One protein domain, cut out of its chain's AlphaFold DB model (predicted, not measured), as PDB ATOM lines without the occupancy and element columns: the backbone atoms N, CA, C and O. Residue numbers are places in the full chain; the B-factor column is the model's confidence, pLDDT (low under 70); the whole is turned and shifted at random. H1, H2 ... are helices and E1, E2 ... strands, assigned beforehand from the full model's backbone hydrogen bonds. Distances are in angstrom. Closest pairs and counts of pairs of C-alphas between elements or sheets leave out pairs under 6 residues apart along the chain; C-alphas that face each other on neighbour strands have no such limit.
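This is residues 695 to 882 and 893 to 923 of the 954 residues of the protein "Z1 domain-containing protein" of Fibrobacter sp. UWT3 (UniProt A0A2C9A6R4). A strongly twisted sheet of eight strands runs through the middle, with E9 and E10 at its core; H1 and H2 pack on one face, H3 lies side by side with H2, and the hairpin E5 E6 stands partly face to face with the sheet. H4, H5 and H6 cluster at one end, and H7 packs on E7 and E9 at the other. The printed part has 219 residues, with seven named helices and ten named strands in the order E1 E2 H1 E3 H2 H3 E4 E5 E6 E7 E8 H4 H5 H6 E9 H7 E10; the class is mixed, helices and strands. The large sheet is branched and mixed, parallel and antiparallel; the whole is compact, with a radius of gyration of the C-alphas of 17.3 A and spans of 47 by 40 by 37 A.

Find C-alpha 699 at (146.775, 196.487, 146.032), where E1 (699 to 701) begins; it runs on into E2 (704 to 706). Read on through H1 (709 to 725), 24.3 A, E3 (735 to 742), 19.4 A, H2 (743 to 751), H3 (764 to 773) and E4 (779 to 784). Next come E5 (792 to 795), E6 (798 to 801), E7 (803 to 809), E8 (813 to 816), H4 (826 to 830), H5 (835 to 849), 20.6 A, and H6 (856 to 859). E9 (868 to 877) spans 26.4 A; after H7 (895 to 902), E10 (909 to 915) ends at C-alpha 915, (145.772, 197.409, 142.009).

Start at E9: parallel E4 (N 869 to O 781, 2.9 A) and parallel E7 (N 805 to O 875, 2.9 A) lie on one side, antiparallel E10 (N 870 to O 913, 2.8 A) on the other side. Antiparallel pairs continue with E1 and E10 (N 700 to O 914, 2.9 A), E3 and E4 (N 738 to O 782, 2.8 A), the hairpin E7 and E8 (N 808 to O 815, 2.9 A), and E2 and E8 (N 705 to O 814, 2.9 A). The hairpin E5 and E6 (N 793 to O 800, 2.8 A) makes a sandwich, two sheets face to face, with the large sheet, their strands at 57 degrees. H1, at a height of 9.4 A over the sheet, and H2 lie on the same face; residues 718 to 725 of H1 touch H2, closest at C-alphas 722 and 749, 6.1 A. H2 and H3 form a helical hairpin, closest at C-alphas 747 and 768, 4.3 A. H4 touches H6, closest at C-alphas 826 and 856, 4.9 A; H5, not on the sheet, only just touches H6, with 3 pairs of C-alphas within 8 A, closest at 841 and 858, 7.1 A. H7 is on the sheet, its C-alpha 901 and C-alpha 876 of E9 the closest, 6.5 A apart. Every O i to N i+4 pair is within hydrogen-bond range in H1, H2, H3, H5 and H7; H4 has 0 of 1, but 2 of 2 O i to N i+3 pairs, and H6 is too short for an i+4 pair.

Look for the farthest C-alphas, Lys 775 and Lys 882, 52.4 A apart. Residues 883 to 892 are not printed, and C-alphas 882 and 893 are 10.9 A apart across this cut. The link H2 to H3 is long. Mean pLDDT of the printed part is 84.4; 18 residues are under 70, among them 817 to 821 and 880 to 882.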
ATOM      1  N   TYR A 695     137.687 197.346 146.633       64.81
ATOM      2  CA  TYR A 695     139.138 197.324 146.537       64.81
ATOM      3  C   TYR A 695     139.734 198.704 146.262       64.81
ATOM      4  O   TYR A 695     140.940 198.802 146.082       64.81
ATOM      5  N   GLY A 696     138.941 199.782 146.297       67.00
ATOM      6  CA  GLY A 696     139.405 201.140 145.996       67.00
ATOM      7  C   GLY A 696     140.642 201.562 146.804       67.00
ATOM      8  O   GLY A 696     140.644 201.543 148.034       67.00
ATOM      9  N   GLY A 697     141.723 201.921 146.102       69.56
ATOM     10  CA  GLY A 697     143.014 202.296 146.693       69.56
ATOM     11  C   GLY A 697     143.811 201.131 147.299       69.56
ATOM     12  O   GLY A 697     144.772 201.365 148.041       69.56
ATOM     13  N   VAL A 698     143.418 199.882 147.030       76.50
ATOM     14  CA  VAL A 698     144.058 198.666 147.548       76.50
ATOM     15  C   VAL A 698     144.839 197.959 146.444       76.50
ATOM     16  O   VAL A 698     144.408 197.875 145.296       76.50
ATOM     17  N   ALA A 699     145.998 197.423 146.829       83.00
ATOM     18  CA  ALA A 699     146.775 196.487 146.032       83.00
ATOM     19  C   ALA A 699     146.813 195.116 146.719       83.00
ATOM     20  O   ALA A 699     146.963 195.038 147.948       83.00
ATOM     21  N   ALA A 700     146.710 194.053 145.931       85.62
ATOM     22  CA  ALA A 700     146.790 192.668 146.377       85.62
ATOM     23  C   ALA A 700     147.760 191.881 145.497       85.62
ATOM     24  O   ALA A 700     147.848 192.144 144.302       85.62
ATOM     25  N   ASP A 701     148.467 190.912 146.081       87.88
ATOM     26  CA  ASP A 701     149.408 190.049 145.369       87.88
ATOM     27  C   ASP A 701     149.446 188.616 145.905       87.88
ATOM     28  O   ASP A 701     148.987 188.330 147.015       87.88
ATOM     29  N   THR A 702     150.021 187.714 145.110       89.62
ATOM     30  CA  THR A 702     150.179 186.292 145.438       89.62
ATOM     31  C   THR A 702     151.640 185.980 145.780       89.62
ATOM     32  O   THR A 702     152.409 185.480 144.960       89.62
ATOM     33  N   SER A 703     152.055 186.323 147.000       84.81
ATOM     34  CA  SER A 703     153.431 186.106 147.485       84.81
ATOM     35  C   SER A 703     153.726 184.678 147.937       84.81
ATOM     36  O   SER A 703     154.894 184.338 148.115       84.81
ATOM     37  N   LYS A 704     152.696 183.852 148.139       86.94
ATOM     38  CA  LYS A 704     152.823 182.427 148.458       86.94
ATOM     39  C   LYS A 704     152.310 181.620 147.273       86.94
ATOM     40  O   LYS A 704     151.161 181.805 146.879       86.94
ATOM     41  N   LEU A 705     153.160 180.782 146.698       88.12
ATOM     42  CA  LEU A 705     152.847 179.949 145.537       88.12
ATOM     43  C   LEU A 705     152.914 178.479 145.946       88.12
ATOM     44  O   LEU A 705     153.743 178.119 146.778       88.12
ATOM     45  N   ASP A 706     152.053 177.650 145.369       84.38
ATOM     46  CA  ASP A 706     152.002 176.219 145.674       84.38
ATOM     47  C   ASP A 706     153.290 175.509 145.213       84.38
ATOM     48  O   ASP A 706     153.902 175.902 144.214       84.38
ATOM     49  N   LEU A 707     153.720 174.478 145.946       80.75
ATOM     50  CA  LEU A 707     154.878 173.656 145.573       80.75
ATOM     51  C   LEU A 707     154.558 172.664 144.440       80.75
ATOM     52  O   LEU A 707     155.477 172.203 143.759       80.75
ATOM     53  N   ARG A 708     153.281 172.315 144.238       80.88
ATOM     54  CA  ARG A 708     152.838 171.311 143.262       80.88
ATOM     55  C   ARG A 708     152.869 171.878 141.845       80.88
ATOM     56  O   ARG A 708     152.231 172.885 141.531       80.88
ATOM     57  N   SER A 709     153.568 171.179 140.955       79.56
ATOM     58  CA  SER A 709     153.707 171.567 139.546       79.56
ATOM     59  C   SER A 709     152.368 171.595 138.796       79.56
ATOM     60  O   SER A 709     152.180 172.437 137.921       79.56
ATOM     61  N   GLU A 710     151.417 170.739 139.175       83.06
ATOM     62  CA  GLU A 710     150.084 170.648 138.563       83.06
ATOM     63  C   GLU A 710     149.286 171.953 138.691       83.06
ATOM     64  O   GLU A 710     148.698 172.429 137.719       83.06
ATOM     65  N   ILE A 711     149.321 172.584 139.869       84.19
ATOM     66  CA  ILE A 711     148.638 173.862 140.122       84.19
ATOM     67  C   ILE A 711     149.278 174.989 139.320       84.19
ATOM     68  O   ILE A 711     148.581 175.840 138.759       84.19
ATOM     69  N   ASN A 712     150.606 174.978 139.211       85.56
ATOM     70  CA  ASN A 712     151.311 175.953 138.396       85.56
ATOM     71  C   ASN A 712     150.958 175.820 136.904       85.56
ATOM     72  O   ASN A 712     150.756 176.835 136.238       85.56
ATOM     73  N   GLU A 713     150.806 174.599 136.385       87.44
ATOM     74  CA  GLU A 713     150.362 174.371 135.003       87.44
ATOM     75  C   GLU A 713     148.913 174.829 134.767       87.44
ATOM     76  O   GLU A 713     148.622 175.416 133.721       87.44
ATOM     77  N   ILE A 714     148.012 174.659 135.745       89.44
ATOM     78  CA  ILE A 714     146.648 175.218 135.683       89.44
ATOM     79  C   ILE A 714     146.702 176.747 135.553       89.44
ATOM     80  O   ILE A 714     146.075 177.310 134.650       89.44
ATOM     81  N   ASN A 715     147.486 177.418 136.400       93.19
ATOM     82  CA  ASN A 715     147.626 178.877 136.371       93.19
ATOM     83  C   ASN A 715     148.290 179.371 135.078       93.19
ATOM     84  O   ASN A 715     147.827 180.343 134.480       93.19
ATOM     85  N   LYS A 716     149.330 178.683 134.599       92.69
ATOM     86  CA  LYS A 716     149.992 178.974 133.319       92.69
ATOM     87  C   LYS A 716     149.021 178.859 132.146       92.69
ATOM     88  O   LYS A 716     148.971 179.754 131.304       92.69
ATOM     89  N   LYS A 717     148.215 177.796 132.106       94.00
ATOM     90  CA  LYS A 717     147.177 177.622 131.084       94.00
ATOM     91  C   LYS A 717     146.145 178.747 131.145       94.00
ATOM     92  O   LYS A 717     145.818 179.314 130.106       94.00
ATOM     93  N   ALA A 718     145.687 179.117 132.342       95.00
ATOM     94  CA  ALA A 718     144.762 180.233 132.522       95.00
ATOM     95  C   ALA A 718     145.348 181.560 132.008       95.00
ATOM     96  O   ALA A 718     144.624 182.331 131.380       95.00
ATOM     97  N   VAL A 719     146.648 181.807 132.220       95.19
ATOM     98  CA  VAL A 719     147.358 182.979 131.679       95.19
ATOM     99  C   VAL A 719     147.355 182.961 130.157       95.19
ATOM    100  O   VAL A 719     146.930 183.938 129.551       95.19
ATOM    101  N   VAL A 720     147.785 181.865 129.530       94.00
ATOM    102  CA  VAL A 720     147.842 181.762 128.062       94.00
ATOM    103  C   VAL A 720     146.451 181.933 127.447       94.00
ATOM    104  O   VAL A 720     146.283 182.751 126.547       94.00
ATOM    105  N   ASP A 721     145.437 181.242 127.977       94.50
ATOM    106  CA  ASP A 721     144.052 181.356 127.505       94.50
ATOM    107  C   ASP A 721     143.524 182.797 127.637       94.50
ATOM    108  O   ASP A 721     142.809 183.288 126.761       94.50
ATOM    109  N   PHE A 722     143.875 183.490 128.724       96.19
ATOM    110  CA  PHE A 722     143.483 184.878 128.955       96.19
ATOM    111  C   PHE A 722     144.171 185.848 127.994       96.19
ATOM    112  O   PHE A 722     143.473 186.639 127.361       96.19
ATOM    113  N   LEU A 723     145.498 185.770 127.843       93.88
ATOM    114  CA  LEU A 723     146.259 186.644 126.941       93.88
ATOM    115  C   LEU A 723     145.799 186.490 125.483       93.88
ATOM    116  O   LEU A 723     145.672 187.495 124.781       93.88
ATOM    117  N   SER A 724     145.456 185.267 125.059       92.56
ATOM    118  CA  SER A 724     144.857 185.003 123.743       92.56
ATOM    119  C   SER A 724     143.478 185.645 123.600       92.56
ATOM    120  O   SER A 724     143.200 186.290 122.592       92.56
ATOM    121  N   LYS A 725     142.612 185.517 124.614       93.38
ATOM    122  CA  LYS A 725     141.259 186.105 124.599       93.38
ATOM    123  C   LYS A 725     141.264 187.625 124.512       93.38
ATOM    124  O   LYS A 725     140.376 188.189 123.882       93.38
ATOM    125  N   ILE A 726     142.222 188.279 125.163       92.81
ATOM    126  CA  ILE A 726     142.344 189.735 125.110       92.81
ATOM    127  C   ILE A 726     143.168 190.202 123.908       92.81
ATOM    128  O   ILE A 726     143.412 191.395 123.823       92.81
ATOM    129  N   GLU A 727     143.566 189.323 122.981       88.50
ATOM    130  CA  GLU A 727     144.240 189.653 121.715       88.50
ATOM    131  C   GLU A 727     145.470 190.566 121.902       88.50
ATOM    132  O   GLU A 727     145.472 191.725 121.467       88.50
ATOM    133  N   ILE A 728     146.503 190.079 122.601       85.94
ATOM    134  CA  ILE A 728     147.802 190.770 122.681       85.94
ATOM    135  C   ILE A 728     148.684 190.360 121.503       85.94
ATOM    136  O   ILE A 728     149.055 189.199 121.388       85.94
ATOM    137  N   ASN A 729     149.086 191.332 120.685       78.75
ATOM    138  CA  ASN A 729     149.933 191.123 119.507       78.75
ATOM    139  C   ASN A 729     151.197 192.006 119.470       78.75
ATOM    140  O   ASN A 729     152.090 191.753 118.663       78.75
ATOM    141  N   GLU A 730     151.309 193.009 120.345       78.31
ATOM    142  CA  GLU A 730     152.429 193.957 120.386       78.31
ATOM    143  C   GLU A 730     152.888 194.237 121.827       78.31
ATOM    144  O   GLU A 730     152.190 193.942 122.801       78.31
ATOM    145  N   LYS A 731     154.089 194.813 121.968       84.12
ATOM    146  CA  LYS A 731     154.615 195.297 123.253       84.12
ATOM    147  C   LYS A 731     154.299 196.781 123.440       84.12
ATOM    148  O   LYS A 731     154.486 197.572 122.521       84.12
ATOM    149  N   ILE A 732     153.923 197.167 124.657       82.50
ATOM    150  CA  ILE A 732     153.743 198.559 125.087       82.50
ATOM    151  C   ILE A 732     154.856 198.882 126.087       82.50
ATOM    152  O   ILE A 732     154.998 198.181 127.088       82.50
ATOM    153  N   ASP A 733     155.650 199.922 125.820       77.69
ATOM    154  CA  ASP A 733     156.793 200.324 126.659       77.69
ATOM    155  C   ASP A 733     157.737 199.143 126.979       77.69
ATOM    156  O   ASP A 733     158.097 198.898 128.135       77.69
ATOM    157  N   GLU A 734     158.063 198.366 125.934       81.88
ATOM    158  CA  GLU A 734     158.875 197.133 125.954       81.88
ATOM    159  C   GLU A 734     158.288 195.949 126.748       81.88
ATOM    160  O   GLU A 734     158.918 194.890 126.842       81.88
ATOM    161  N   LYS A 735     157.059 196.071 127.257       86.25
ATOM    162  CA  LYS A 735     156.372 195.028 128.030       86.25
ATOM    163  C   LYS A 735     155.231 194.411 127.237       86.25
ATOM    164  O   LYS A 735     154.563 195.081 126.455       86.25
ATOM    165  N   ILE A 736     154.985 193.122 127.453       90.44
ATOM    166  CA  ILE A 736     153.792 192.458 126.918       90.44
ATOM    167  C   ILE A 736     152.606 192.955 127.750       90.44
ATOM    168  O   ILE A 736     152.584 192.764 128.963       90.44
ATOM    169  N   GLY A 737     151.639 193.628 127.135       91.25
ATOM    170  CA  GLY A 737     150.516 194.200 127.869       91.25
ATOM    171  C   GLY A 737     149.491 194.858 126.960       91.25
ATOM    172  O   GLY A 737     149.761 195.132 125.794       91.25
ATOM    173  N   LYS A 738     148.304 195.120 127.507       93.38
ATOM    174  CA  LYS A 738     147.188 195.755 126.804       93.38
ATOM    175  C   LYS A 738     146.468 196.722 127.733       93.38
ATOM    176  O   LYS A 738     146.234 196.418 128.901       93.38
ATOM    177  N   LYS A 739     146.130 197.897 127.207       92.56
ATOM    178  CA  LYS A 739     145.287 198.892 127.883       92.56
ATOM    179  C   LYS A 739     143.827 198.694 127.459       92.56
ATOM    180  O   LYS A 739     143.587 198.174 126.371       92.56
ATOM    181  N   ASN A 740     142.878 199.142 128.276       92.38
ATOM    182  CA  ASN A 740     141.430 199.094 127.986       92.38
ATOM    183  C   ASN A 740     140.856 197.677 127.804       92.38
ATOM    184  O   ASN A 740     140.070 197.415 126.896       92.38
ATOM    185  N   VAL A 741     141.254 196.741 128.658       95.56
ATOM    186  CA  VAL A 741     140.686 195.391 128.701       95.56
ATOM    187  C   VAL A 741     139.353 195.417 129.445       95.56
ATOM    188  O   VAL A 741     139.266 195.947 130.552       95.56
ATOM    189  N   GLU A 742     138.308 194.826 128.867       95.50
ATOM    190  CA  GLU A 742     136.994 194.748 129.509       95.50
ATOM    191  C   GLU A 742     137.058 193.934 130.815       95.50
ATOM    192  O   GLU A 742     137.593 192.819 130.850       95.50
ATOM    193  N   LYS A 743     136.458 194.466 131.889       94.19
ATOM    194  CA  LYS A 743     136.445 193.856 133.232       94.19
ATOM    195  C   LYS A 743     136.004 192.388 133.256       94.19
ATOM    196  O   LYS A 743     136.498 191.622 134.077       94.19
ATOM    197  N   ASN A 744     135.108 191.976 132.355       95.06
ATOM    198  CA  ASN A 744     134.566 190.618 132.329       95.06
ATOM    199  C   ASN A 744     135.638 189.575 131.986       95.06
ATOM    200  O   ASN A 744     135.657 188.507 132.597       95.06
ATOM    201  N   TYR A 745     136.577 189.893 131.087       96.25
ATOM    202  CA  TYR A 745     137.699 188.998 130.786       96.25
ATOM    203  C   TYR A 745     138.647 188.860 131.980       96.25
ATOM    204  O   TYR A 745     139.130 187.763 132.256       96.25
ATOM    205  N   VAL A 746     138.882 189.953 132.712       96.31
ATOM    206  CA  VAL A 746     139.720 189.959 133.923       96.31
ATOM    207  C   VAL A 746     139.062 189.160 135.049       96.31
ATOM    208  O   VAL A 746     139.725 188.346 135.690       96.31
ATOM    209  N   ALA A 747     137.759 189.350 135.269       94.19
ATOM    210  CA  ALA A 747     136.988 188.593 136.251       94.19
ATOM    211  C   ALA A 747     136.993 187.090 135.938       94.19
ATOM    212  O   ALA A 747     137.275 186.279 136.822       94.19
ATOM    213  N   GLU A 748     136.747 186.721 134.674       95.44
ATOM    214  CA  GLU A 748     136.791 185.327 134.224       95.44
ATOM    215  C   GLU A 748     138.186 184.722 134.439       95.44
ATOM    216  O   GLU A 748     138.301 183.605 134.941       95.44
ATOM    217  N   PHE A 749     139.247 185.458 134.101       97.06
ATOM    218  CA  PHE A 749     140.623 185.021 134.317       97.06
ATOM    219  C   PHE A 749     140.925 184.770 135.795       97.06
ATOM    220  O   PHE A 749     141.369 183.675 136.133       97.06
ATOM    221  N   ILE A 750     140.630 185.736 136.674       95.06
ATOM    222  CA  ILE A 750     140.892 185.600 138.111       95.06
ATOM    223  C   ILE A 750     140.145 184.393 138.673       95.06
ATOM    224  O   ILE A 750     140.772 183.594 139.357       95.06
ATOM    225  N   SER A 751     138.872 184.190 138.303       91.88
ATOM    226  CA  SER A 751     138.062 183.056 138.785       91.88
ATOM    227  C   SER A 751     138.625 181.667 138.438       91.88
ATOM    228  O   SER A 751     138.235 180.676 139.050       91.88
ATOM    229  N   LYS A 752     139.533 181.573 137.457       93.56
ATOM    230  CA  LYS A 752     140.181 180.316 137.046       93.56
ATOM    231  C   LYS A 752     141.518 180.055 137.734       93.56
ATOM    232  O   LYS A 752     142.082 178.979 137.542       93.56
ATOM    233  N   LEU A 753     142.045 181.021 138.482       92.25
ATOM    234  CA  LEU A 753     143.321 180.874 139.168       92.25
ATOM    235  C   LEU A 753     143.175 179.971 140.395       92.25
ATOM    236  O   LEU A 753     142.232 180.096 141.174       92.25
ATOM    237  N   LYS A 754     144.157 179.097 140.603       89.88
ATOM    238  CA  LYS A 754     144.319 178.296 141.818       89.88
ATOM    239  C   LYS A 754     145.420 178.926 142.667       89.88
ATOM    240  O   LYS A 754     146.607 178.750 142.394       89.88
ATOM    241  N   ILE A 755     145.010 179.723 143.656       86.19
ATOM    242  CA  ILE A 755     145.895 180.495 144.539       86.19
ATOM    243  C   ILE A 755     145.763 179.977 145.978       86.19
ATOM    244  O   ILE A 755     144.640 179.871 146.466       86.19
ATOM    245  N   PRO A 756     146.873 179.718 146.697       79.81
ATOM    246  CA  PRO A 756     146.811 179.302 148.096       79.81
ATOM    247  C   PRO A 756     146.093 180.327 148.990       79.81
ATOM    248  O   PRO A 756     146.435 181.517 148.959       79.81
ATOM    249  N   TYR A 757     145.175 179.863 149.851       70.06
ATOM    250  CA  TYR A 757     144.358 180.696 150.757       70.06
ATOM    251  C   TYR A 757     145.185 181.607 151.686       70.06
ATOM    252  O   TYR A 757     144.758 182.699 152.074       70.06
ATOM    253  N   VAL A 758     146.431 181.224 151.988       74.12
ATOM    254  CA  VAL A 758     147.396 182.062 152.725       74.12
ATOM    255  C   VAL A 758     147.617 183.449 152.095       74.12
ATOM    256  O   VAL A 758     148.046 184.381 152.785       74.12
ATOM    257  N   ASN A 759     147.284 183.645 150.814       73.06
ATOM    258  CA  ASN A 759     147.246 184.954 150.159       73.06
ATOM    259  C   ASN A 759     145.924 185.699 150.415       73.06
ATOM    260  O   ASN A 759     145.275 186.146 149.478       73.06
ATOM    261  N   LYS A 760     145.558 185.923 151.684       68.12
ATOM    262  CA  LYS A 760     144.266 186.514 152.109       68.12
ATOM    263  C   LYS A 760     143.832 187.807 151.392       68.12
ATOM    264  O   LYS A 760     142.657 188.138 151.389       68.12
ATOM    265  N   LYS A 761     144.772 188.589 150.846       70.75
ATOM    266  CA  LYS A 761     144.462 189.832 150.110       70.75
ATOM    267  C   LYS A 761     144.044 189.587 148.661       70.75
ATOM    268  O   LYS A 761     143.441 190.470 148.063       70.75
ATOM    269  N   PHE A 762     144.401 188.435 148.107       79.69
ATOM    270  CA  PHE A 762     144.103 188.009 146.748       79.69
ATOM    271  C   PHE A 762     143.069 186.872 146.799       79.69
ATOM    272  O   PHE A 762     143.356 185.733 146.445       79.69
ATOM    273  N   ASP A 763     141.877 187.184 147.315       78.44
ATOM    274  CA  ASP A 763     140.733 186.267 147.328       78.44
ATOM    275  C   ASP A 763     140.159 186.155 145.912       78.44
ATOM    276  O   ASP A 763     139.593 187.116 145.392       78.44
ATOM    277  N   VAL A 764     140.331 184.993 145.282       81.94
ATOM    278  CA  VAL A 764     139.928 184.737 143.894       81.94
ATOM    279  C   VAL A 764     138.420 184.922 143.693       81.94
ATOM    280  O   VAL A 764     138.004 185.571 142.726       81.94
ATOM    281  N   ASP A 765     137.598 184.420 144.611       77.25
ATOM    282  CA  ASP A 765     136.138 184.483 144.495       77.25
ATOM    283  C   ASP A 765     135.626 185.901 144.756       77.25
ATOM    284  O   ASP A 765     134.791 186.425 144.010       77.25
ATOM    285  N   GLY A 766     136.145 186.548 145.802       76.25
ATOM    286  CA  GLY A 766     135.807 187.927 146.140       76.25
ATOM    287  C   GLY A 766     136.236 188.917 145.057       76.25
ATOM    288  O   GLY A 766     135.437 189.762 144.645       76.25
ATOM    289  N   LEU A 767     137.473 188.803 144.562       83.06
ATOM    290  CA  LEU A 767     138.005 189.670 143.509       83.06
ATOM    291  C   LEU A 767     137.253 189.478 142.195       83.06
ATOM    292  O   LEU A 767     136.823 190.466 141.607       83.06
ATOM    293  N   SER A 768     137.069 188.239 141.730       88.44
ATOM    294  CA  SER A 768     136.400 187.990 140.445       88.44
ATOM    295  C   SER A 768     134.959 188.507 140.439       88.44
ATOM    296  O   SER A 768     134.566 189.199 139.496       88.44
ATOM    297  N   ARG A 769     134.197 188.269 141.517       81.81
ATOM    298  CA  ARG A 769     132.827 188.782 141.671       81.81
ATOM    299  C   ARG A 769     132.791 190.308 141.700       81.81
ATOM    300  O   ARG A 769     132.035 190.908 140.939       81.81
ATOM    301  N   TYR A 770     133.640 190.936 142.517       82.31
ATOM    302  CA  TYR A 770     133.712 192.397 142.593       82.31
ATOM    303  C   TYR A 770     134.053 193.017 141.236       82.31
ATOM    304  O   TYR A 770     133.414 193.982 140.816       82.31
ATOM    305  N   ILE A 771     135.027 192.452 140.518       88.38
ATOM    306  CA  ILE A 771     135.428 192.944 139.199       88.38
ATOM    307  C   ILE A 771     134.270 192.811 138.209       88.38
ATOM    308  O   ILE A 771     133.980 193.777 137.512       88.38
ATOM    309  N   ALA A 772     133.559 191.679 138.181       87.00
ATOM    310  CA  ALA A 772     132.407 191.486 137.299       87.00
ATOM    311  C   ALA A 772     131.269 192.487 137.591       87.00
ATOM    312  O   ALA A 772     130.700 193.085 136.672       87.00
ATOM    313  N   GLU A 773     130.965 192.732 138.865       85.12
ATOM    314  CA  GLU A 773     129.844 193.576 139.298       85.12
ATOM    315  C   GLU A 773     130.178 195.078 139.354       85.12
ATOM    316  O   GLU A 773     129.267 195.911 139.356       85.12
ATOM    317  N   SER A 774     131.465 195.453 139.334       82.50
ATOM    318  CA  SER A 774     131.902 196.845 139.495       82.50
ATOM    319  C   SER A 774     131.296 197.772 138.439       82.50
ATOM    320  O   SER A 774     131.448 197.564 137.233       82.50
ATOM    321  N   LYS A 775     130.629 198.840 138.889       81.06
ATOM    322  CA  LYS A 775     130.137 199.922 138.015       81.06
ATOM    323  C   LYS A 775     131.175 201.025 137.795       81.06
ATOM    324  O   LYS A 775     131.003 201.839 136.896       81.06
ATOM    325  N   VAL A 776     132.229 201.046 138.610       83.12
ATOM    326  CA  VAL A 776     133.271 202.083 138.595       83.12
ATOM    327  C   VAL A 776     134.445 201.690 137.700       83.12
ATOM    328  O   VAL A 776     135.006 202.542 137.014       83.12
ATOM    329  N   PHE A 777     134.797 200.403 137.659       88.19
ATOM    330  CA  PHE A 777     135.959 199.901 136.928       88.19
ATOM    331  C   PHE A 777     135.548 199.048 135.723       88.19
ATOM    332  O   PHE A 777     135.630 197.822 135.754       88.19
ATOM    333  N   ALA A 778     135.084 199.710 134.659       90.19
ATOM    334  CA  ALA A 778     134.673 199.053 133.413       90.19
ATOM    335  C   ALA A 778     135.853 198.454 132.625       90.19
ATOM    336  O   ALA A 778     135.730 197.378 132.037       90.19
ATOM    337  N   GLU A 779     136.992 199.143 132.649       94.00
ATOM    338  CA  GLU A 779     138.176 198.832 131.854       94.00
ATOM    339  C   GLU A 779     139.419 198.704 132.734       94.00
ATOM    340  O   GLU A 779     139.548 199.383 133.755       94.00
ATOM    341  N   TRP A 780     140.333 197.837 132.310       95.81
ATOM    342  CA  TRP A 780     141.542 197.447 133.022       95.81
ATOM    343  C   TRP A 780     142.771 197.593 132.135       95.81
ATOM    344  O   TRP A 780     142.715 197.358 130.929       95.81
ATOM    345  N   ASP A 781     143.905 197.918 132.739       95.31
ATOM    346  CA  ASP A 781     145.200 197.737 132.097       95.31
ATOM    347  C   ASP A 781     145.793 196.397 132.555       95.31
ATOM    348  O   ASP A 781     145.692 196.018 133.725       95.31
ATOM    349  N   VAL A 782     146.407 195.662 131.633       96.00
ATOM    350  CA  VAL A 782     147.012 194.347 131.878       96.00
ATOM    351  C   VAL A 782     148.459 194.385 131.416       96.00
ATOM    352  O   VAL A 782     148.740 194.819 130.298       96.00
ATOM    353  N   VAL A 783     149.383 193.908 132.249       94.94
ATOM    354  CA  VAL A 783     150.809 193.849 131.909       94.94
ATOM    355  C   VAL A 783     151.459 192.573 132.432       94.94
ATOM    356  O   VAL A 783     151.197 192.130 133.549       94.94
ATOM    357  N   VAL A 784     152.331 191.985 131.622       94.62
ATOM    358  CA  VAL A 784     153.236 190.907 132.019       94.62
ATOM    359  C   VAL A 784     154.559 191.545 132.433       94.62
ATOM    360  O   VAL A 784     155.184 192.271 131.656       94.62
ATOM    361  N   ALA A 785     154.967 191.304 133.674       91.81
ATOM    362  CA  ALA A 785     156.221 191.806 134.208       91.81
ATOM    363  C   ALA A 785     157.413 191.155 133.495       91.81
ATOM    364  O   ALA A 785     157.406 189.958 133.200       91.81
ATOM    365  N   ASN A 786     158.444 191.956 133.251       89.62
ATOM    366  CA  ASN A 786     159.718 191.528 132.698       89.62
ATOM    367  C   ASN A 786     160.834 191.729 133.731       89.62
ATOM    368  O   ASN A 786     160.721 192.588 134.605       89.62
ATOM    369  N   GLY A 787     161.890 190.922 133.659       86.81
ATOM    370  CA  GLY A 787     163.045 191.047 134.552       86.81
ATOM    371  C   GLY A 787     164.357 190.677 133.872       86.81
ATOM    372  O   GLY A 787     164.491 190.839 132.667       86.81
ATOM    373  N   ASP A 788     165.305 190.161 134.655       84.75
ATOM    374  CA  ASP A 788     166.679 189.895 134.197       84.75
ATOM    375  C   ASP A 788     167.041 188.394 134.221       84.75
ATOM    376  O   ASP A 788     168.216 188.036 134.336       84.75
ATOM    377  N   SER A 789     166.053 187.487 134.208       86.12
ATOM    378  CA  SER A 789     166.333 186.045 134.129       86.12
ATOM    379  C   SER A 789     166.756 185.627 132.715       86.12
ATOM    380  O   SER A 789     166.319 186.203 131.723       86.12
ATOM    381  N   ASN A 790     167.562 184.564 132.629       83.88
ATOM    382  CA  ASN A 790     167.853 183.866 131.374       83.88
ATOM    383  C   ASN A 790     166.663 183.024 130.876       83.88
ATOM    384  O   ASN A 790     166.660 182.605 129.721       83.88
ATOM    385  N   ALA A 791     165.695 182.718 131.744       87.62
ATOM    386  CA  ALA A 791     164.461 182.053 131.353       87.62
ATOM    387  C   ALA A 791     163.481 183.087 130.785       87.62
ATOM    388  O   ALA A 791     163.287 184.152 131.371       87.62
ATOM    389  N   GLU A 792     162.845 182.768 129.660       89.56
ATOM    390  CA  GLU A 792     161.892 183.655 128.993       89.56
ATOM    391  C   GLU A 792     160.470 183.099 129.091       89.56
ATOM    392  O   GLU A 792     160.238 181.893 128.997       89.56
ATOM    393  N   PHE A 793     159.504 183.996 129.270       91.38
ATOM    394  CA  PHE A 793     158.102 183.699 129.021       91.38
ATOM    395  C   PHE A 793     157.798 183.968 127.546       91.38
ATOM    396  O   PHE A 793     158.007 185.081 127.051       91.38
ATOM    397  N   GLU A 794     157.302 182.942 126.857       88.81
ATOM    398  CA  GLU A 794     156.919 183.002 125.449       88.81
ATOM    399  C   GLU A 794     155.392 182.953 125.315       88.81
ATOM    400  O   GLU A 794     154.733 182.075 125.877       88.81
ATOM    401  N   PHE A 795     154.832 183.891 124.554       87.94
ATOM    402  CA  PHE A 795     153.421 183.915 124.183       87.94
ATOM    403  C   PHE A 795     153.293 184.317 122.711       87.94
ATOM    404  O   PHE A 795     153.675 185.424 122.330       87.94
ATOM    405  N   GLU A 796     152.783 183.406 121.880       86.19
ATOM    406  CA  GLU A 796     152.792 183.524 120.415       86.19
ATOM    407  C   GLU A 796     154.184 183.909 119.870       86.19
ATOM    408  O   GLU A 796     155.138 183.152 120.028       86.19
ATOM    409  N   ASN A 797     154.317 185.084 119.244       83.69
ATOM    410  CA  ASN A 797     155.581 185.605 118.711       83.69
ATOM    411  C   ASN A 797     156.281 186.587 119.669       83.69
ATOM    412  O   ASN A 797     157.304 187.178 119.316       83.69
ATOM    413  N   LEU A 798     155.729 186.802 120.865       88.00
ATOM    414  CA  LEU A 798     156.253 187.729 121.861       88.00
ATOM    415  C   LEU A 798     157.066 186.971 122.911       88.00
ATOM    416  O   LEU A 798     156.647 185.940 123.435       88.00
ATOM    417  N   ARG A 799     158.230 187.528 123.253       88.44
ATOM    418  CA  ARG A 799     159.109 186.998 124.299       88.44
ATOM    419  C   ARG A 799     159.444 188.065 125.312       88.44
ATOM    420  O   ARG A 799     159.689 189.220 124.941       88.44
ATOM    421  N   THR A 800     159.463 187.691 126.581       89.19
ATOM    422  CA  THR A 800     159.927 188.570 127.647       89.19
ATOM    423  C   THR A 800     160.743 187.789 128.673       89.19
ATOM    424  O   THR A 800     160.302 186.719 129.094       89.19
ATOM    425  N   PRO A 801     161.904 188.302 129.107       91.25
ATOM    426  CA  PRO A 801     162.651 187.687 130.194       91.25
ATOM    427  C   PRO A 801     161.812 187.617 131.471       91.25
ATOM    428  O   PRO A 801     161.121 188.580 131.827       91.25
ATOM    429  N   ALA A 802     161.871 186.479 132.157       90.38
ATOM    430  CA  ALA A 802     161.164 186.259 133.405       90.38
ATOM    431  C   ALA A 802     161.778 187.068 134.552       90.38
ATOM    432  O   ALA A 802     162.946 187.474 134.547       90.38
ATOM    433  N   VAL A 803     160.979 187.275 135.588       89.88
ATOM    434  CA  VAL A 803     161.376 188.022 136.769       89.88
ATOM    435  C   VAL A 803     162.117 187.101 137.733       89.88
ATOM    436  O   VAL A 803     161.551 186.148 138.264       89.88
ATOM    437  N   CYS A 804     163.390 187.393 137.998       87.06
ATOM    438  CA  CYS A 804     164.179 186.604 138.939       87.06
ATOM    439  C   CYS A 804     163.863 187.008 140.390       87.06
ATOM    440  O   CYS A 804     164.009 188.176 140.771       87.06
ATOM    441  N   ARG A 805     163.439 186.054 141.227       85.94
ATOM    442  CA  ARG A 805     163.052 186.304 142.625       85.94
ATOM    443  C   ARG A 805     163.792 185.412 143.609       85.94
ATOM    444  O   ARG A 805     163.984 184.221 143.386       85.94
ATOM    445  N   GLN A 806     164.168 185.994 144.746       83.31
ATOM    446  CA  GLN A 806     164.565 185.207 145.912       83.31
ATOM    447  C   GLN A 806     163.332 184.588 146.569       83.31
ATOM    448  O   GLN A 806     162.258 185.196 146.570       83.31
ATOM    449  N   PHE A 807     163.511 183.404 147.147       85.00
ATOM    450  CA  PHE A 807     162.437 182.658 147.784       85.00
ATOM    451  C   PHE A 807     162.897 181.942 149.056       85.00
ATOM    452  O   PHE A 807     164.090 181.668 149.243       85.00
ATOM    453  N   HIS A 808     161.916 181.631 149.894       82.00
ATOM    454  CA  HIS A 808     161.966 180.631 150.959       82.00
ATOM    455  C   HIS A 808     160.893 179.576 150.669       82.00
ATOM    456  O   HIS A 808     160.024 179.802 149.828       82.00
ATOM    457  N   PHE A 809     160.935 178.431 151.336       77.81
ATOM    458  CA  PHE A 809     159.908 177.403 151.199       77.81
ATOM    459  C   PHE A 809     159.617 176.779 152.565       77.81
ATOM    460  O   PHE A 809     160.513 176.691 153.403       77.81
ATOM    461  N   ASP A 810     158.359 176.415 152.791       74.81
ATOM    462  CA  ASP A 810     157.924 175.552 153.894       74.81
ATOM    463  C   ASP A 810     157.413 174.217 153.315       74.81
ATOM    464  O   ASP A 810     157.659 173.931 152.141       74.81
ATOM    465  N   ASN A 811     156.743 173.378 154.113       68.12
ATOM    466  CA  ASN A 811     156.246 172.080 153.639       68.12
ATOM    467  C   ASN A 811     155.166 172.200 152.547       68.12
ATOM    468  O   ASN A 811     154.912 171.220 151.856       68.12
ATOM    469  N   GLN A 812     154.547 173.375 152.367       68.31
ATOM    470  CA  GLN A 812     153.375 173.537 151.502       68.31
ATOM    471  C   GLN A 812     153.549 174.596 150.402       68.31
ATOM    472  O   GLN A 812     152.952 174.463 149.335       68.31
ATOM    473  N   ASN A 813     154.354 175.646 150.611       80.50
ATOM    474  CA  ASN A 813     154.406 176.798 149.706       80.50
ATOM    475  C   ASN A 813     155.823 177.351 149.468       80.50
ATOM    476  O   ASN A 813     156.646 177.464 150.381       80.50
ATOM    477  N   PHE A 814     156.058 177.853 148.254       82.00
ATOM    478  CA  PHE A 814     157.098 178.840 147.971       82.00
ATOM    479  C   PHE A 814     156.675 180.216 148.497       82.00
ATOM    480  O   PHE A 814     155.626 180.744 148.133       82.00
ATOM    481  N   ARG A 815     157.524 180.852 149.302       84.75
ATOM    482  CA  ARG A 815     157.367 182.235 149.772       84.75
ATOM    483  C   ARG A 815     158.293 183.150 148.980       84.75
ATOM    484  O   ARG A 815     159.514 183.067 149.110       84.75
ATOM    485  N   ILE A 816     157.711 184.023 148.164       82.38
ATOM    486  CA  ILE A 816     158.428 184.904 147.241       82.38
ATOM    487  C   ILE A 816     158.768 186.244 147.911       82.38
ATOM    488  O   ILE A 816     157.911 186.913 148.498       82.38
ATOM    489  N   GLY A 817     160.031 186.658 147.774       67.31
ATOM    490  CA  GLY A 817     160.589 187.879 148.360       67.31
ATOM    491  C   GLY A 817     161.533 187.614 149.543       67.31
ATOM    492  O   GLY A 817     161.639 186.494 150.037       67.31
ATOM    493  N   ARG A 818     162.263 188.657 149.981       64.44
ATOM    494  CA  ARG A 818     163.084 188.630 151.214       64.44
ATOM    495  C   ARG A 818     162.187 188.750 152.458       64.44
ATOM    496  O   ARG A 818     161.371 187.882 152.719       64.44
ATOM    497  N   ASN A 819     162.282 189.863 153.188       49.25
ATOM    498  CA  ASN A 819     161.606 190.053 154.476       49.25
ATOM    499  C   ASN A 819     160.162 190.568 154.337       49.25
ATOM    500  O   ASN A 819     159.382 190.471 155.277       49.25
ATOM    501  N   ASN A 820     159.790 191.114 153.173       54.16
ATOM    502  CA  ASN A 820     158.504 191.796 152.995       54.16
ATOM    503  C   ASN A 820     157.380 190.900 152.447       54.16
ATOM    504  O   ASN A 820     156.246 191.372 152.402       54.16
ATOM    505  N   ASN A 821     157.666 189.648 152.045       67.31
ATOM    506  CA  ASN A 821     156.698 188.690 151.476       67.31
ATOM    507  C   ASN A 821     155.764 189.325 150.425       67.31
ATOM    508  O   ASN A 821     154.546 189.358 150.613       67.31
ATOM    509  N   ARG A 822     156.337 189.885 149.352       74.44
ATOM    510  CA  ARG A 822     155.612 190.572 148.269       74.44
ATOM    511  C   ARG A 822     156.257 190.309 146.915       74.44
ATOM    512  O   ARG A 822     157.480 190.214 146.823       74.44
ATOM    513  N   VAL A 823     155.424 190.272 145.881       83.25
ATOM    514  CA  VAL A 823     155.835 190.188 144.469       83.25
ATOM    515  C   VAL A 823     155.786 191.561 143.789       83.25
ATOM    516  O   VAL A 823     156.540 191.799 142.845       83.25
ATOM    517  N   MET A 824     154.940 192.468 144.295       82.19
ATOM    518  CA  MET A 824     154.719 193.802 143.725       82.19
ATOM    519  C   MET A 824     155.962 194.693 143.741       82.19
ATOM    520  O   MET A 824     156.544 194.936 144.799       82.19
ATOM    521  N   GLU A 825     156.265 195.289 142.589       82.50
ATOM    522  CA  GLU A 825     157.259 196.357 142.436       82.50
ATOM    523  C   GLU A 825     156.571 197.682 142.093       82.50
ATOM    524  O   GLU A 825     155.770 197.709 141.166       82.50
ATOM    525  N   PRO A 826     156.857 198.807 142.768       83.94
ATOM    526  CA  PRO A 826     156.220 200.082 142.431       83.94
ATOM    527  C   PRO A 826     156.414 200.517 140.969       83.94
ATOM    528  O   PRO A 826     155.502 201.079 140.370       83.94
ATOM    529  N   SER A 827     157.560 200.207 140.360       85.81
ATOM    530  CA  SER A 827     157.882 200.558 138.970       85.81
ATOM    531  C   SER A 827     156.859 200.029 137.957       85.81
ATOM    532  O   SER A 827     156.441 200.779 137.072       85.81
ATOM    533  N   ILE A 828     156.391 198.781 138.096       88.81
ATOM    534  CA  ILE A 828     155.430 198.182 137.154       88.81
ATOM    535  C   ILE A 828     154.053 198.849 137.243       88.81
ATOM    536  O   ILE A 828     153.338 198.924 136.248       88.81
ATOM    537  N   PHE A 829     153.704 199.413 138.406       89.69
ATOM    538  CA  PHE A 829     152.449 200.137 138.598       89.69
ATOM    539  C   PHE A 829     152.423 201.494 137.882       89.69
ATOM    540  O   PHE A 829     151.355 202.093 137.784       89.69
ATOM    541  N   LYS A 830     153.543 201.957 137.305       89.06
ATOM    542  CA  LYS A 830     153.538 203.094 136.368       89.06
ATOM    543  C   LYS A 830     152.872 202.748 135.026       89.06
ATOM    544  O   LYS A 830     152.427 203.651 134.324       89.06
ATOM    545  N   PHE A 831     152.749 201.462 134.676       89.44
ATOM    546  CA  PHE A 831     152.077 201.034 133.449       89.44
ATOM    547  C   PHE A 831     150.614 201.496 133.428       89.44
ATOM    548  O   PHE A 831     149.887 201.342 134.414       89.44
ATOM    549  N   GLY A 832     150.187 202.062 132.298       87.12
ATOM    550  CA  GLY A 832     148.834 202.595 132.111       87.12
ATOM    551  C   GLY A 832     148.676 204.080 132.450       87.12
ATOM    552  O   GLY A 832     147.788 204.716 131.889       87.12
ATOM    553  N   LEU A 833     149.561 204.661 133.270       89.38
ATOM    554  CA  LEU A 833     149.535 206.094 133.579       89.38
ATOM    555  C   LEU A 833     150.052 206.932 132.402       89.38
ATOM    556  O   LEU A 833     150.988 206.546 131.701       89.38
ATOM    557  N   THR A 834     149.440 208.095 132.205       88.19
ATOM    558  CA  THR A 834     149.927 209.126 131.281       88.19
ATOM    559  C   THR A 834     151.109 209.892 131.892       88.19
ATOM    560  O   THR A 834     151.217 209.965 133.123       88.19
ATOM    561  N   PRO A 835     151.996 210.485 131.072       87.06
ATOM    562  CA  PRO A 835     153.073 211.344 131.567       87.06
ATOM    563  C   PRO A 835     152.567 212.476 132.473       87.06
ATOM    564  O   PRO A 835     153.199 212.782 133.481       87.06
ATOM    565  N   GLU A 836     151.402 213.050 132.166       87.56
ATOM    566  CA  GLU A 836     150.770 214.112 132.949       87.56
ATOM    567  C   GLU A 836     150.332 213.614 134.335       87.56
ATOM    568  O   GLU A 836     150.646 214.246 135.345       87.56
ATOM    569  N   GLN A 837     149.667 212.453 134.411       87.81
ATOM    570  CA  GLN A 837     149.292 211.831 135.691       87.81
ATOM    571  C   GLN A 837     150.527 211.514 136.538       87.81
ATOM    572  O   GLN A 837     150.530 211.757 137.745       87.81
ATOM    573  N   LEU A 838     151.587 210.992 135.914       87.19
ATOM    574  CA  LEU A 838     152.811 210.632 136.622       87.19
ATOM    575  C   LEU A 838     153.509 211.867 137.207       87.19
ATOM    576  O   LEU A 838     153.902 211.834 138.370       87.19
ATOM    577  N   GLN A 839     153.577 212.973 136.459       87.88
ATOM    578  CA  GLN A 839     154.125 214.243 136.953       87.88
ATOM    579  C   GLN A 839     153.353 214.781 138.164       87.88
ATOM    580  O   GLN A 839     153.965 215.262 139.118       87.88
ATOM    581  N   VAL A 840     152.018 214.686 138.160       87.56
ATOM    582  CA  VAL A 840     151.186 215.102 139.303       87.56
ATOM    583  C   VAL A 840     151.487 214.251 140.538       87.56
ATOM    584  O   VAL A 840     151.617 214.792 141.638       87.56
ATOM    585  N   ILE A 841     151.619 212.933 140.369       86.38
ATOM    586  CA  ILE A 841     151.916 211.999 141.464       86.38
ATOM    587  C   ILE A 841     153.329 212.233 142.015       86.38
ATOM    588  O   ILE A 841     153.496 212.334 143.229       86.38
ATOM    589  N   GLU A 842     154.331 212.358 141.143       86.62
ATOM    590  CA  GLU A 842     155.731 212.592 141.524       86.62
ATOM    591  C   GLU A 842     155.895 213.934 142.245       86.62
ATOM    592  O   GLU A 842     156.550 213.992 143.286       86.62
ATOM    593  N   LYS A 843     155.210 214.989 141.783       86.44
ATOM    594  CA  LYS A 843     155.200 216.289 142.463       86.44
ATOM    595  C   LYS A 843     154.591 216.204 143.867       86.44
ATOM    596  O   LYS A 843     155.201 216.695 144.813       86.44
ATOM    597  N   LYS A 844     153.426 215.555 144.019       84.38
ATOM    598  CA  LYS A 844     152.788 215.349 145.338       84.38
ATOM    599  C   LYS A 844     153.706 214.556 146.281       84.38
ATOM    600  O   LYS A 844     153.848 214.920 147.443       84.38
ATOM    601  N   HIS A 845     154.374 213.511 145.783       83.75
ATOM    602  CA  HIS A 845     155.325 212.730 146.581       83.75
ATOM    603  C   HIS A 845     156.531 213.567 147.028       83.75
ATOM    604  O   HIS A 845     156.908 213.522 148.199       83.75
ATOM    605  N   GLN A 846     157.109 214.357 146.120       84.75
ATOM    606  CA  GLN A 846     158.268 215.196 146.420       84.75
ATOM    607  C   GLN A 846     157.949 216.262 147.481       84.75
ATOM    608  O   GLN A 846     158.788 216.534 148.340       84.75
ATOM    609  N   GLU A 847     156.734 216.822 147.464       84.12
ATOM    610  CA  GLU A 847     156.250 217.777 148.472       84.12
ATOM    611  C   GLU A 847     156.049 217.132 149.860       84.12
ATOM    612  O   GLU A 847     156.332 217.772 150.873       84.12
ATOM    613  N   GLU A 848     155.598 215.874 149.931       81.06
ATOM    614  CA  GLU A 848     155.301 215.188 151.202       81.06
ATOM    615  C   GLU A 848     156.496 214.437 151.816       81.06
ATOM    616  O   GLU A 848     156.621 214.378 153.042       81.06
ATOM    617  N   LYS A 849     157.344 213.809 150.990       74.75
ATOM    618  CA  LYS A 849     158.346 212.815 151.429       74.75
ATOM    619  C   LYS A 849     159.759 213.025 150.881       74.75
ATOM    620  O   LYS A 849     160.676 212.329 151.315       74.75
ATOM    621  N   GLY A 850     159.967 214.007 150.003       76.19
ATOM    622  CA  GLY A 850     161.277 214.303 149.421       76.19
ATOM    623  C   GLY A 850     161.694 213.318 148.323       76.19
ATOM    624  O   GLY A 850     160.856 212.818 147.579       76.19
ATOM    625  N   ASP A 851     163.001 213.075 148.193       73.69
ATOM    626  CA  ASP A 851     163.614 212.323 147.082       73.69
ATOM    627  C   ASP A 851     163.656 210.804 147.363       73.69
ATOM    628  O   ASP A 851     164.714 210.173 147.396       73.69
ATOM    629  N   THR A 852     162.493 210.225 147.676       79.62
ATOM    630  CA  THR A 852     162.330 208.781 147.910       79.62
ATOM    631  C   THR A 852     161.579 208.101 146.767       79.62
ATOM    632  O   THR A 852     160.921 208.749 145.958       79.62
ATOM    633  N   GLU A 853     161.680 206.773 146.663       76.56
ATOM    634  CA  GLU A 853     160.919 206.033 145.653       76.56
ATOM    635  C   GLU A 853     159.412 206.042 145.955       76.56
ATOM    636  O   GLU A 853     158.979 205.847 147.096       76.56
ATOM    637  N   LEU A 854     158.609 206.196 144.896       81.88
ATOM    638  CA  LEU A 854     157.154 206.062 144.958       81.88
ATOM    639  C   LEU A 854     156.750 204.677 145.466       81.88
ATOM    640  O   LEU A 854     157.287 203.653 145.036       81.88
ATOM    641  N   ILE A 855     155.720 204.626 146.306       83.81
ATOM    642  CA  ILE A 855     155.117 203.360 146.741       83.81
ATOM    643  C   ILE A 855     153.857 203.041 145.929       83.81
ATOM    644  O   ILE A 855     153.139 203.932 145.483       83.81
ATOM    645  N   VAL A 856     153.516 201.751 145.806       82.38
ATOM    646  CA  VAL A 856     152.322 201.281 145.061       82.38
ATOM    647  C   VAL A 856     151.046 202.033 145.460       82.38
ATOM    648  O   VAL A 856     150.235 202.372 144.609       82.38
ATOM    649  N   LYS A 857     150.878 202.350 146.751       81.62
ATOM    650  CA  LYS A 857     149.700 203.072 147.255       81.62
ATOM    651  C   LYS A 857     149.547 204.474 146.645       81.62
ATOM    652  O   LYS A 857     148.424 204.911 146.433       81.62
ATOM    653  N   GLU A 858     150.649 205.164 146.361       82.94
ATOM    654  CA  GLU A 858     150.641 206.506 145.757       82.94
ATOM    655  C   GLU A 858     150.313 206.437 144.258       82.94
ATOM    656  O   GLU A 858     149.612 207.297 143.729       82.94
ATOM    657  N   LEU A 859     150.725 205.354 143.593       85.00
ATOM    658  CA  LEU A 859     150.404 205.066 142.189       85.00
ATOM    659  C   LEU A 859     148.949 204.609 141.971       85.00
ATOM    660  O   LEU A 859     148.472 204.594 140.838       85.00
ATOM    661  N   LEU A 860     148.238 204.244 143.042       83.88
ATOM    662  CA  LEU A 860     146.813 203.887 143.049       83.88
ATOM    663  C   LEU A 860     145.924 205.037 143.552       83.88
ATOM    664  O   LEU A 860     144.872 204.813 144.153       83.88
ATOM    665  N   CYS A 861     146.349 206.281 143.338       80.88
ATOM    666  CA  CYS A 861     145.594 207.471 143.718       80.88
ATOM    667  C   CYS A 861     144.360 207.717 142.826       80.88
ATOM    668  O   CYS A 861     144.076 206.965 141.893       80.88
ATOM    669  N   GLU A 862     143.614 208.779 143.138       79.62
ATOM    670  CA  GLU A 862     142.421 209.221 142.397       79.62
ATOM    671  C   GLU A 862     142.718 209.611 140.941       79.62
ATOM    672  O   GLU A 862     141.855 209.447 140.083       79.62
ATOM    673  N   GLU A 863     143.947 210.056 140.648       83.94
ATOM    674  CA  GLU A 863     144.371 210.438 139.293       83.94
ATOM    675  C   GLU A 863     144.417 209.235 138.342       83.94
ATOM    676  O   GLU A 863     144.311 209.402 137.130       83.94
ATOM    677  N   ARG A 864     144.582 208.010 138.867       88.38
ATOM    678  CA  ARG A 864     144.611 206.794 138.052       88.38
ATOM    679  C   ARG A 864     143.197 206.444 137.590       88.38
ATOM    680  O   ARG A 864     142.294 206.213 138.390       88.38
ATOM    681  N   GLU A 865     143.005 206.316 136.281       87.06
ATOM    682  CA  GLU A 865     141.670 206.052 135.743       87.06
ATOM    683  C   GLU A 865     141.229 204.591 135.867       87.06
ATOM    684  O   GLU A 865     140.080 204.340 136.249       87.06
ATOM    685  N   ARG A 866     142.131 203.652 135.558       92.44
ATOM    686  CA  ARG A 866     141.845 202.219 135.402       92.44
ATOM    687  C   ARG A 866     142.648 201.367 136.384       92.44
ATOM    688  O   ARG A 866     143.800 201.710 136.677       92.44
ATOM    689  N   PRO A 867     142.096 200.257 136.893       94.31
ATOM    690  CA  PRO A 867     142.874 199.276 137.635       94.31
ATOM    691  C   PRO A 867     143.939 198.592 136.781       94.31
ATOM    692  O   PRO A 867     143.882 198.609 135.552       94.31
ATOM    693  N   LEU A 868     144.914 197.992 137.461       95.12
ATOM    694  CA  LEU A 868     146.016 197.255 136.852       95.12
ATOM    695  C   LEU A 868     145.983 195.796 137.295       95.12
ATOM    696  O   LEU A 868     145.951 195.529 138.496       95.12
ATOM    697  N   LEU A 869     146.071 194.877 136.338       96.25
ATOM    698  CA  LEU A 869     146.439 193.482 136.560       96.25
ATOM    699  C   LEU A 869     147.885 193.270 136.095       96.25
ATOM    700  O   LEU A 869     148.231 193.568 134.952       96.25
ATOM    701  N   VAL A 870     148.717 192.722 136.975       95.69
ATOM    702  CA  VAL A 870     150.107 192.368 136.689       95.69
ATOM    703  C   VAL A 870     150.278 190.858 136.785       95.69
ATOM    704  O   VAL A 870     149.949 190.257 137.809       95.69
ATOM    705  N   ILE A 871     150.827 190.257 135.734       96.00
ATOM    706  CA  ILE A 871     151.196 188.841 135.677       96.00
ATOM    707  C   ILE A 871     152.717 188.753 135.790       96.00
ATOM    708  O   ILE A 871     153.426 189.389 135.017       96.00
ATOM    709  N   TYR A 872     153.227 187.971 136.737       94.38
ATOM    710  CA  TYR A 872     154.658 187.773 136.962       94.38
ATOM    711  C   TYR A 872     155.053 186.341 136.596       94.38
ATOM    712  O   TYR A 872     154.829 185.434 137.400       94.38
ATOM    713  N   PRO A 873     155.683 186.127 135.429       93.75
ATOM    714  CA  PRO A 873     156.463 184.927 135.173       93.75
ATOM    715  C   PRO A 873     157.722 184.989 136.042       93.75
ATOM    716  O   PRO A 873     158.544 185.893 135.886       93.75
ATOM    717  N   ILE A 874     157.854 184.071 136.993       91.81
ATOM    718  CA  ILE A 874     158.909 184.063 138.003       91.81
ATOM    719  C   ILE A 874     159.881 182.923 137.735       91.81
ATOM    720  O   ILE A 874     159.493 181.758 137.642       91.81
ATOM    721  N   ASP A 875     161.162 183.276 137.722       90.88
ATOM    722  CA  ASP A 875     162.266 182.337 137.863       90.88
ATOM    723  C   ASP A 875     162.883 182.461 139.267       90.88
ATOM    724  O   ASP A 875     163.041 183.557 139.818       90.88
ATOM    725  N   LEU A 876     163.235 181.327 139.867       88.00
ATOM    726  CA  LEU A 876     163.724 181.261 141.241       88.00
ATOM    727  C   LEU A 876     165.244 181.449 141.311       88.00
ATOM    728  O   LEU A 876     166.009 180.821 140.580       88.00
ATOM    729  N   LYS A 877     165.709 182.295 142.232       84.62
ATOM    730  CA  LYS A 877     167.137 182.532 142.482       84.62
ATOM    731  C   LYS A 877     167.664 181.596 143.572       84.62
ATOM    732  O   LYS A 877     167.193 181.662 144.706       84.62
ATOM    733  N   THR A 878     168.681 180.796 143.250       80.69
ATOM    734  CA  THR A 878     169.278 179.789 144.154       80.69
ATOM    735  C   THR A 878     170.620 180.217 144.765       80.69
ATOM    736  O   THR A 878     171.093 179.606 145.719       80.69
ATOM    737  N   ASN A 879     171.198 181.327 144.292       76.12
ATOM    738  CA  ASN A 879     172.473 181.863 144.787       76.12
ATOM    739  C   ASN A 879     172.300 182.787 146.005       76.12
ATOM    740  O   ASN A 879     171.386 183.626 146.022       76.12
ATOM    741  N   TYR A 880     173.241 182.723 146.951       63.78
ATOM    742  CA  TYR A 880     173.360 183.659 148.078       63.78
ATOM    743  C   TYR A 880     174.749 184.325 148.136       63.78
ATOM    744  O   TYR A 880     175.733 183.764 147.658       63.78
ATOM    745  N   ASP A 881     174.818 185.535 148.707       52.22
ATOM    746  CA  ASP A 881     176.074 186.269 148.922       52.22
ATOM    747  C   ASP A 881     176.592 185.986 150.342       52.22
ATOM    748  O   ASP A 881     175.848 186.160 151.311       52.22
ATOM    749  N   LYS A 882     177.857 185.571 150.480       42.19
ATOM    750  CA  LYS A 882     178.531 185.402 151.778       42.19
ATOM    751  C   LYS A 882     179.413 186.626 152.043       42.19
ATOM    752  O   LYS A 882     180.293 186.909 151.244       42.19
ATOM    753  N   ILE A 893     175.809 178.311 145.375       69.31
ATOM    754  CA  ILE A 893     174.448 177.786 145.179       69.31
ATOM    755  C   ILE A 893     173.988 177.119 146.482       69.31
ATOM    756  O   ILE A 893     174.742 176.352 147.080       69.31
ATOM    757  N   ASP A 894     172.759 177.393 146.921       76.19
ATOM    758  CA  ASP A 894     172.099 176.667 148.014       76.19
ATOM    759  C   ASP A 894     171.538 175.325 147.487       76.19
ATOM    760  O   ASP A 894     170.610 175.348 146.670       76.19
ATOM    761  N   PRO A 895     172.063 174.159 147.925       77.25
ATOM    762  CA  PRO A 895     171.674 172.857 147.377       77.25
ATOM    763  C   PRO A 895     170.186 172.528 147.538       77.25
ATOM    764  O   PRO A 895     169.603 171.918 146.644       77.25
ATOM    765  N   GLN A 896     169.552 172.952 148.637       78.06
ATOM    766  CA  GLN A 896     168.134 172.662 148.884       78.06
ATOM    767  C   GLN A 896     167.230 173.521 147.995       78.06
ATOM    768  O   GLN A 896     166.209 173.060 147.483       78.06
ATOM    769  N   LYS A 897     167.615 174.781 147.765       83.19
ATOM    770  CA  LYS A 897     166.909 175.653 146.815       83.19
ATOM    771  C   LYS A 897     167.093 175.190 145.378       83.19
ATOM    772  O   LYS A 897     166.151 175.296 144.594       83.19
ATOM    773  N   GLU A 898     168.271 174.674 145.038       83.69
ATOM    774  CA  GLU A 898     168.539 174.099 143.722       83.69
ATOM    775  C   GLU A 898     167.694 172.845 143.480       83.69
ATOM    776  O   GLU A 898     167.085 172.735 142.424       83.69
ATOM    777  N   GLU A 899     167.554 171.961 144.472       83.38
ATOM    778  CA  GLU A 899     166.665 170.795 144.394       83.38
ATOM    779  C   GLU A 899     165.208 171.207 144.132       83.38
ATOM    780  O   GLU A 899     164.567 170.710 143.203       83.38
ATOM    781  N   LYS A 900     164.688 172.175 144.899       83.38
ATOM    782  CA  LYS A 900     163.315 172.669 144.715       83.38
ATOM    783  C   LYS A 900     163.116 173.370 143.373       83.38
ATOM    784  O   LYS A 900     162.068 173.197 142.755       83.38
ATOM    785  N   LYS A 901     164.104 174.131 142.896       84.25
ATOM    786  CA  LYS A 901     164.063 174.735 141.558       84.25
ATOM    787  C   LYS A 901     164.120 173.665 140.465       84.25
ATOM    788  O   LYS A 901     163.365 173.752 139.500       84.25
ATOM    789  N   ALA A 902     164.972 172.654 140.614       83.06
ATOM    790  CA  ALA A 902     165.096 171.552 139.666       83.06
ATOM    791  C   ALA A 902     163.787 170.758 139.541       83.06
ATOM    792  O   ALA A 902     163.418 170.381 138.432       83.06
ATOM    793  N   ALA A 903     163.037 170.597 140.637       82.69
ATOM    794  CA  ALA A 903     161.723 169.947 140.637       82.69
ATOM    795  C   ALA A 903     160.675 170.655 139.752       82.69
ATOM    796  O   ALA A 903     159.708 170.028 139.321       82.69
ATOM    797  N   LEU A 904     160.873 171.939 139.424       80.12
ATOM    798  CA  LEU A 904     160.025 172.667 138.474       80.12
ATOM    799  C   LEU A 904     160.288 172.267 137.012       80.12
ATOM    800  O   LEU A 904     159.557 172.704 136.125       80.12
ATOM    801  N   ASN A 905     161.314 171.452 136.738       79.25
ATOM    802  CA  ASN A 905     161.699 170.988 135.401       79.25
ATOM    803  C   ASN A 905     161.897 172.132 134.389       79.25
ATOM    804  O   ASN A 905     161.560 172.008 133.213       79.25
ATOM    805  N   GLY A 906     162.425 173.269 134.853       74.88
ATOM    806  CA  GLY A 906     162.646 174.460 134.025       74.88
ATOM    807  C   GLY A 906     161.393 175.301 133.748       74.88
ATOM    808  O   GLY A 906     161.488 176.287 133.021       74.88
ATOM    809  N   ASN A 907     160.235 174.961 134.324       84.44
ATOM    810  CA  ASN A 907     159.027 175.777 134.205       84.44
ATOM    811  C   ASN A 907     159.088 177.029 135.090       84.44
ATOM    812  O   ASN A 907     159.540 176.988 136.235       84.44
ATOM    813  N   LEU A 908     158.555 178.134 134.562       89.75
ATOM    814  CA  LEU A 908     158.332 179.370 135.312       89.75
ATOM    815  C   LEU A 908     157.145 179.222 136.265       89.75
ATOM    816  O   LEU A 908     156.143 178.589 135.925       89.75
ATOM    817  N   LEU A 909     157.241 179.863 137.428       91.44
ATOM    818  CA  LEU A 909     156.115 180.036 138.342       91.44
ATOM    819  C   LEU A 909     155.298 181.271 137.955       91.44
ATOM    820  O   LEU A 909     155.854 182.238 137.442       91.44
ATOM    821  N   PHE A 910     153.996 181.276 138.239       93.06
ATOM    822  CA  PHE A 910     153.140 182.437 137.976       93.06
ATOM    823  C   PHE A 910     152.609 183.046 139.268       93.06
ATOM    824  O   PHE A 910     151.910 182.390 140.039       93.06
ATOM    825  N   ALA A 911     152.919 184.325 139.476       93.19
ATOM    826  CA  ALA A 911     152.301 185.150 140.505       93.19
ATOM    827  C   ALA A 911     151.518 186.304 139.879       93.19
ATOM    828  O   ALA A 911     151.763 186.713 138.744       93.19
ATOM    829  N   PHE A 912     150.599 186.867 140.649       95.00
ATOM    830  CA  PHE A 912     149.670 187.888 140.199       95.00
ATOM    831  C   PHE A 912     149.651 189.048 141.182       95.00
ATOM    832  O   PHE A 912     149.829 188.865 142.390       95.00
ATOM    833  N   ALA A 913     149.418 190.248 140.663       92.56
ATOM    834  CA  ALA A 913     149.048 191.392 141.475       92.56
ATOM    835  C   ALA A 913     147.924 192.185 140.817       92.56
ATOM    836  O   ALA A 913     147.876 192.314 139.597       92.56
ATOM    837  N   VAL A 914     147.047 192.751 141.635       92.44
ATOM    838  CA  VAL A 914     146.007 193.687 141.204       92.44
ATOM    839  C   VAL A 914     146.131 194.983 141.989       92.44
ATOM    840  O   VAL A 914     146.472 194.969 143.172       92.44
ATOM    841  N   GLY A 915     145.850 196.112 141.344       90.69
ATOM    842  CA  GLY A 915     145.772 197.409 142.009       90.69
ATOM    843  C   GLY A 915     144.617 198.242 141.500       90.69
ATOM    844  O   GLY A 915     144.484 198.459 140.298       90.69
ATOM    845  N   PHE A 916     143.812 198.738 142.430       89.81
ATOM    846  CA  PHE A 916     142.625 199.524 142.132       89.81
ATOM    847  C   PHE A 916     142.854 200.993 142.500       89.81
ATOM    848  O   PHE A 916     143.301 201.274 143.616       89.81
ATOM    849  N   PRO A 917     142.513 201.944 141.615       87.75
ATOM    850  CA  PRO A 917     142.533 203.363 141.931       87.75
ATOM    851  C   PRO A 917     141.642 203.691 143.125       87.75
ATOM    852  O   PRO A 917     140.632 203.026 143.374       87.75
ATOM    853  N   LYS A 918     141.970 204.759 143.846       83.56
ATOM    854  CA  LYS A 918     141.198 205.239 144.997       83.56
ATOM    855  C   LYS A 918     139.925 205.996 144.575       83.56
ATOM    856  O   LYS A 918     139.741 207.146 144.938       83.56
ATOM    857  N   LYS A 919     139.048 205.352 143.798       79.69
ATOM    858  CA  LYS A 919     137.742 205.902 143.369       79.69
ATOM    859  C   LYS A 919     136.570 205.512 144.280       79.69
ATOM    860  O   LYS A 919     135.507 206.112 144.195       79.69
ATOM    861  N   GLU A 920     136.777 204.531 145.157       73.31
ATOM    862  CA  GLU A 920     135.830 204.074 146.183       73.31
ATOM    863  C   GLU A 920     136.579 203.899 147.519       73.31
ATOM    864  O   GLU A 920     137.802 203.723 147.533       73.31
ATOM    865  N   SER A 921     135.876 203.955 148.653       57.81
ATOM    866  CA  SER A 921     136.465 203.774 149.987       57.81
ATOM    867  C   SER A 921     136.621 202.294 150.339       57.81
ATOM    868  O   SER A 921     135.605 201.630 150.500       57.81
ATOM    869  N   SER A 922     137.855 201.803 150.529       56.12
ATOM    870  CA  SER A 922     138.122 200.406 150.913       56.12
ATOM    871  C   SER A 922     137.332 199.972 152.163       56.12
ATOM    872  O   SER A 922     137.610 200.470 153.254       56.12
ATOM    873  N   GLU A 923     136.421 199.014 152.034       56.53
ATOM    874  CA  GLU A 923     135.646 198.407 153.108       56.53
ATOM    875  C   GLU A 923     135.973 196.913 153.169       56.53
ATOM    876  O   GLU A 923     135.854 196.163 152.193       56.53
TER     877      GLU A 923